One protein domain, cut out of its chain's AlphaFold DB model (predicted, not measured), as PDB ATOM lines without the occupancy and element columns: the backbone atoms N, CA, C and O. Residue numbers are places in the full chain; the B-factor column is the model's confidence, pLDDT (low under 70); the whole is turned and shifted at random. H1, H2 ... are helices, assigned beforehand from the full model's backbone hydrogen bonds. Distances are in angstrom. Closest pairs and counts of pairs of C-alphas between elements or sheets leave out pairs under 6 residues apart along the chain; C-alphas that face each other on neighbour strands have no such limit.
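This is residues 11 to 58 of the 211 residues of the protein "DDE_Tnp_1_7 domain-containing protein" of Ajellomyces capsulatus (strain H88) (UniProt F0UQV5). One long helix, H1, makes one side of a small fold, and the chain folds back opposite it as the short H2, near the end of H1, and H3, crosswise near its first half. The long loop of residues 36 to 47 joins H2 to H3. The 48 printed residues hold three named helices and no named strand, class all helix; the whole is compact, with a radius of gyration of the C-alphas of 10.5 A and spans of 28 by 19 by 16 A.

H1, residues 11 to 25, is close but not clearly touching to H2, residues 31 to 35; their closest C-alphas, of Val 23 and Ile 31, are 7.8 A apart. With residues 13 to 16 alone, H1 only just touches H3, residues 48 to 57, by 3 pairs of C-alphas within 8 A, the closest those of Phe 16 and Phe 51 at 6.3 A; their lines are about perpendicular, at 78 degrees. H2 and H3 are close but not clearly touching, the closest C-alphas being Trp 35 and Arg 48 at 6.3 A. Every O i to N i+4 pair is within hydrogen-bond range in H1 and H3; H2 has 0 of 1, with 2 of 2 O i to N i+3 pairs.

H1 begins at C-alpha 11 (31.941, 36.697, -23.831) and is 21.3 A long. H2 is 8.2 A long. H3 is 14.4 A long and ends at C-alpha 57 (26.136, 47.302, -33.995).

The two C-alphas farthest apart, of Tyr 40 and Phe 57, are 30.3 A apart. The printed part has no cut. The link H1 to H2 is tight and H2 to H3 is long. Residues 37 to 45 have pLDDT under 70.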
ATOM      1  N   ALA A  11      32.220  36.467 -25.244       92.00
ATOM      2  CA  ALA A  11      31.941  36.697 -23.831       92.00
ATOM      3  C   ALA A  11      31.188  38.019 -23.639       92.00
ATOM      4  O   ALA A  11      30.156  38.032 -22.966       92.00
ATOM      5  N   ASP A  12      31.614  39.089 -24.316       91.38
ATOM      6  CA  ASP A  12      30.907  40.374 -24.339       91.38
ATOM      7  C   ASP A  12      29.440  40.198 -24.789       91.38
ATOM      8  O   ASP A  12      28.517  40.732 -24.168       91.38
ATOM      9  N   VAL A  13      29.200  39.403 -25.843       91.75
ATOM     10  CA  VAL A  13      27.844  39.122 -26.353       91.75
ATOM     11  C   VAL A  13      27.017  38.298 -25.361       91.75
ATOM     12  O   VAL A  13      25.830  38.575 -25.181       91.75
ATOM     13  N   LYS A  14      27.611  37.311 -24.680       91.94
ATOM     14  CA  LYS A  14      26.916  36.540 -23.633       91.94
ATOM     15  C   LYS A  14      26.497  37.429 -22.467       91.94
ATOM     16  O   LYS A  14      25.359  37.329 -22.016       91.94
ATOM     17  N   VAL A  15      27.377  38.327 -22.020       91.38
ATOM     18  CA  VAL A  15      27.048  39.289 -20.961       91.38
ATOM     19  C   VAL A  15      25.948  40.245 -21.422       91.38
ATOM     20  O   VAL A  15      25.002  40.488 -20.677       91.38
ATOM     21  N   PHE A  16      26.005  40.722 -22.668       90.88
ATOM     22  CA  PHE A  16      24.934  41.523 -23.257       90.88
ATOM     23  C   PHE A  16      23.578  40.796 -23.222       90.88
ATOM     24  O   PHE A  16      22.591  41.373 -22.772       90.88
ATOM     25  N   ILE A  17      23.527  39.520 -23.625       91.81
ATOM     26  CA  ILE A  17      22.307  38.698 -23.547       91.81
ATOM     27  C   ILE A  17      21.852  38.521 -22.091       91.81
ATOM     28  O   ILE A  17      20.662  38.649 -21.810       91.81
ATOM     29  N   GLY A  18      22.778  38.286 -21.156       91.38
ATOM     30  CA  GLY A  18      22.475  38.190 -19.726       91.38
ATOM     31  C   GLY A  18      21.821  39.458 -19.174       91.38
ATOM     32  O   GLY A  18      20.817  39.377 -18.466       91.38
ATOM     33  N   ILE A  19      22.314  40.635 -19.574       88.81
ATOM     34  CA  ILE A  19      21.701  41.923 -19.225       88.81
ATOM     35  C   ILE A  19      20.294  42.030 -19.822       88.81
ATOM     36  O   ILE A  19      19.383  42.449 -19.118       88.81
ATOM     37  N   LEU A  20      20.077  41.626 -21.081       89.88
ATOM     38  CA  LEU A  20      18.737  41.649 -21.686       89.88
ATOM     39  C   LEU A  20      17.731  40.769 -20.932       89.88
ATOM     40  O   LEU A  20      16.586  41.177 -20.755       89.88
ATOM     41  N   ILE A  21      18.154  39.585 -20.477       90.12
ATOM     42  CA  ILE A  21      17.316  38.692 -19.665       90.12
ATOM     43  C   ILE A  21      17.001  39.354 -18.321       90.12
ATOM     44  O   ILE A  21      15.836  39.433 -17.938       90.12
ATOM     45  N   TYR A  22      18.020  39.880 -17.638       87.06
ATOM     46  CA  TYR A  22      17.848  40.560 -16.356       87.06
ATOM     47  C   TYR A  22      16.896  41.756 -16.456       87.06
ATOM     48  O   TYR A  22      15.941  41.835 -15.692       87.06
ATOM     49  N   VAL A  23      17.105  42.637 -17.437       86.44
ATOM     50  CA  VAL A  23      16.259  43.814 -17.702       86.44
ATOM     51  C   VAL A  23      14.818  43.427 -18.009       86.44
ATOM     52  O   VAL A  23      13.908  44.222 -17.790       86.44
ATOM     53  N   GLY A  24      14.612  42.238 -18.567       84.88
ATOM     54  CA  GLY A  24      13.282  41.751 -18.853       84.88
ATOM     55  C   GLY A  24      12.545  41.224 -17.624       84.88
ATOM     56  O   GLY A  24      11.326  41.376 -17.540       84.88
ATOM     57  N   VAL A  25      13.261  40.586 -16.698       86.75
ATOM     58  CA  VAL A  25      12.688  40.024 -15.467       86.75
ATOM     59  C   VAL A  25      12.532  41.101 -14.395       86.75
ATOM     60  O   VAL A  25      11.499  41.173 -13.733       86.75
ATOM     61  N   HIS A  26      13.545  41.950 -14.230       85.06
ATOM     62  CA  HIS A  26      13.500  43.090 -13.329       85.06
ATOM     63  C   HIS A  26      12.723  44.236 -13.978       85.06
ATOM     64  O   HIS A  26      12.903  44.552 -15.150       85.06
ATOM     65  N   THR A  27      11.853  44.898 -13.224       80.12
ATOM     66  CA  THR A  27      11.095  46.043 -13.733       80.12
ATOM     67  C   THR A  27      11.709  47.344 -13.245       80.12
ATOM     68  O   THR A  27      11.507  47.734 -12.099       80.12
ATOM     69  N   SER A  28      12.398  48.051 -14.138       82.06
ATOM     70  CA  SER A  28      12.818  49.439 -13.924       82.06
ATOM     71  C   SER A  28      11.958  50.392 -14.766       82.06
ATOM     72  O   SER A  28      11.655  50.077 -15.924       82.06
ATOM     73  N   PRO A  29      11.579  51.579 -14.252       83.50
ATOM     74  CA  PRO A  29      10.826  52.559 -15.033       83.50
ATOM     75  C   PRO A  29      11.623  53.091 -16.232       83.50
ATOM     76  O   PRO A  29      11.025  53.537 -17.214       83.50
ATOM     77  N   ARG A  30      12.963  53.036 -16.178       81.75
ATOM     78  CA  ARG A  30      13.842  53.459 -17.273       81.75
ATOM     79  C   ARG A  30      15.065  52.555 -17.410       81.75
ATOM     80  O   ARG A  30      15.655  52.128 -16.421       81.75
ATOM     81  N   ILE A  31      15.484  52.324 -18.653       83.06
ATOM     82  CA  ILE A  31      16.632  51.465 -18.972       83.06
ATOM     83  C   ILE A  31      17.952  52.016 -18.413       83.06
ATOM     84  O   ILE A  31      18.824  51.254 -18.027       83.06
ATOM     85  N   ASP A  32      18.114  53.335 -18.323       82.62
ATOM     86  CA  ASP A  32      19.354  53.950 -17.852       82.62
ATOM     87  C   ASP A  32      19.591  53.786 -16.347       82.62
ATOM     88  O   ASP A  32      20.743  53.801 -15.918       82.62
ATOM     89  N   LEU A  33      18.530  53.558 -15.565       84.44
ATOM     90  CA  LEU A  33      18.628  53.381 -14.112       84.44
ATOM     91  C   LEU A  33      19.367  52.100 -13.713       84.44
ATOM     92  O   LEU A  33      19.955  52.062 -12.640       84.44
ATOM     93  N   TYR A  34      19.418  51.093 -14.590       84.06
ATOM     94  CA  TYR A  34      20.208  49.879 -14.355       84.06
ATOM     95  C   TYR A  34      21.702  50.162 -14.175       84.06
ATOM     96  O   TYR A  34      22.391  49.412 -13.503       84.06
ATOM     97  N   TRP A  35      22.204  51.265 -14.732       85.00
ATOM     98  CA  TRP A  35      23.604  51.678 -14.598       85.00
ATOM     99  C   TRP A  35      23.816  52.801 -13.577       85.00
ATOM    100  O   TRP A  35      24.933  53.294 -13.455       85.00
ATOM    101  N   LEU A  36      22.754  53.232 -12.889       78.31
ATOM    102  CA  LEU A  36      22.794  54.266 -11.849       78.31
ATOM    103  C   LEU A  36      22.647  53.684 -10.435       78.31
ATOM    104  O   LEU A  36      22.731  54.439  -9.470       78.31
ATOM    105  N   GLN A  37      22.405  52.375 -10.306       64.94
ATOM    106  CA  GLN A  37      22.341  51.711  -9.005       64.94
ATOM    107  C   GLN A  37      23.705  51.712  -8.314       64.94
ATOM    108  O   GLN A  37      24.750  51.657  -8.967       64.94
ATOM    109  N   ASP A  38      23.660  51.777  -6.982       61.28
ATOM    110  CA  ASP A  38      24.829  51.649  -6.121       61.28
ATOM    111  C   ASP A  38      25.609  50.372  -6.505       61.28
ATOM    112  O   ASP A  38      25.012  49.287  -6.500       61.28
ATOM    113  N   PRO A  39      26.914  50.463  -6.842       61.88
ATOM    114  CA  PRO A  39      27.743  49.300  -7.161       61.88
ATOM    115  C   PRO A  39      27.766  48.229  -6.057       61.88
ATOM    116  O   PRO A  39      28.183  47.104  -6.330       61.88
ATOM    117  N   TYR A  40      27.305  48.544  -4.842       60.59
ATOM    118  CA  TYR A  40      27.213  47.615  -3.718       60.59
ATOM    119  C   TYR A  40      25.835  46.948  -3.536       60.59
ATOM    120  O   TYR A  40      25.733  46.016  -2.739       60.59
ATOM    121  N   GLN A  41      24.776  47.374  -4.244       61.50
ATOM    122  CA  GLN A  41      23.398  46.879  -4.027       61.50
ATOM    123  C   GLN A  41      22.670  46.384  -5.293       61.50
ATOM    124  O   GLN A  41      21.448  46.226  -5.289       61.50
ATOM    125  N   GLY A  42      23.395  46.073  -6.369       62.56
ATOM    126  CA  GLY A  42      22.808  45.549  -7.605       62.56
ATOM    127  C   GLY A  42      23.743  44.614  -8.380       62.56
ATOM    128  O   GLY A  42      24.922  44.489  -8.045       62.56
ATOM    129  N   PRO A  43      23.237  43.920  -9.413       65.06
ATOM    130  CA  PRO A  43      24.078  43.094 -10.266       65.06
ATOM    131  C   PRO A  43      25.129  43.942 -10.990       65.06
ATOM    132  O   PRO A  43      24.838  45.008 -11.531       65.06
ATOM    133  N   ILE A  44      26.363  43.437 -11.036       66.12
ATOM    134  CA  ILE A  44      27.465  44.099 -11.736       66.12
ATOM    135  C   ILE A  44      27.178  44.055 -13.241       66.12
ATOM    136  O   ILE A  44      27.272  43.008 -13.887       66.12
ATOM    137  N   HIS A  45      26.819  45.202 -13.809       67.31
ATOM    138  CA  HIS A  45      26.618  45.361 -15.243       67.31
ATOM    139  C   HIS A  45      27.919  45.763 -15.942       67.31
ATOM    140  O   HIS A  45      28.750  46.484 -15.389       67.31
ATOM    141  N   THR A  46      28.088  45.352 -17.205       71.31
ATOM    142  CA  THR A  46      29.127  45.950 -18.058       71.31
ATOM    143  C   THR A  46      28.908  47.455 -18.168       71.31
ATOM    144  O   THR A  46      27.767  47.910 -18.045       71.31
ATOM    145  N   PRO A  47      29.952  48.259 -18.445       80.31
ATOM    146  CA  PRO A  47      29.782  49.694 -18.615       80.31
ATOM    147  C   PRO A  47      28.674  50.004 -19.625       80.31
ATOM    148  O   PRO A  47      28.640  49.412 -20.709       80.31
ATOM    149  N   ARG A  48      27.801  50.968 -19.306       83.19
ATOM    150  CA  ARG A  48      26.655  51.361 -20.147       83.19
ATOM    151  C   ARG A  48      27.042  51.583 -21.608       83.19
ATOM    152  O   ARG A  48      26.327  51.181 -22.521       83.19
ATOM    153  N   LEU A  49      28.210  52.186 -21.829       84.19
ATOM    154  CA  LEU A  49      28.750  52.436 -23.161       84.19
ATOM    155  C   LEU A  49      28.948  51.146 -23.974       84.19
ATOM    156  O   LEU A  49      28.645  51.135 -25.163       84.19
ATOM    157  N   CYS A  50      29.418  50.062 -23.348       86.00
ATOM    158  CA  CYS A  50      29.594  48.772 -24.016       86.00
ATOM    159  C   CYS A  50      28.240  48.176 -24.413       86.00
ATOM    160  O   CYS A  50      28.070  47.749 -25.553       86.00
ATOM    161  N   PHE A  51      27.260  48.205 -23.504       88.25
ATOM    162  CA  PHE A  51      25.905  47.724 -23.781       88.25
ATOM    163  C   PHE A  51      25.271  48.452 -24.976       88.25
ATOM    164  O   PHE A  51      24.783  47.807 -25.903       88.25
ATOM    165  N   GLU A  52      25.336  49.787 -25.002       88.94
ATOM    166  CA  GLU A  52      24.777  50.591 -26.097       88.94
ATOM    167  C   GLU A  52      25.520  50.383 -27.426       88.94
ATOM    168  O   GLU A  52      24.902  50.352 -28.492       88.94
ATOM    169  N   GLN A  53      26.845  50.204 -27.388       91.25
ATOM    170  CA  GLN A  53      27.623  49.903 -28.591       91.25
ATOM    171  C   GLN A  53      27.259  48.535 -29.174       91.25
ATOM    172  O   GLN A  53      26.986  48.453 -30.372       91.25
ATOM    173  N   ILE A  54      27.182  47.487 -28.346       91.12
ATOM    174  CA  ILE A  54      26.743  46.161 -28.802       91.12
ATOM    175  C   ILE A  54      25.316  46.259 -29.351       91.12
ATOM    176  O   ILE A  54      25.085  45.875 -30.494       91.12
ATOM    177  N   LYS A  55      24.376  46.865 -28.610       90.06
ATOM    178  CA  LYS A  55      22.982  47.060 -29.050       90.06
ATOM    179  C   LYS A  55      22.885  47.735 -30.424       90.06
ATOM    180  O   LYS A  55      22.043  47.355 -31.235       90.06
ATOM    181  N   ARG A  56      23.735  48.731 -30.694       89.81
ATOM    182  CA  ARG A  56      23.734  49.500 -31.949       89.81
ATOM    183  C   ARG A  56      24.319  48.739 -33.139       89.81
ATOM    184  O   ARG A  56      23.847  48.942 -34.257       89.81
ATOM    185  N   PHE A  57      25.353  47.929 -32.921       89.94
ATOM    186  CA  PHE A  57      26.136  47.302 -33.995       89.94
ATOM    187  C   PHE A  57      25.962  45.780 -34.093       89.94
ATOM    188  O   PHE A  57      26.585  45.150 -34.946       89.94
ATOM    189  N   LEU A  58      25.115  45.177 -33.255       89.69
ATOM    190  CA  LEU A  58      24.813  43.751 -33.312       89.69
ATOM    191  C   LEU A  58      24.108  43.395 -34.628       89.69
ATOM    192  O   LEU A  58      23.010  43.869 -34.929       89.69
TER     193      LEU A  58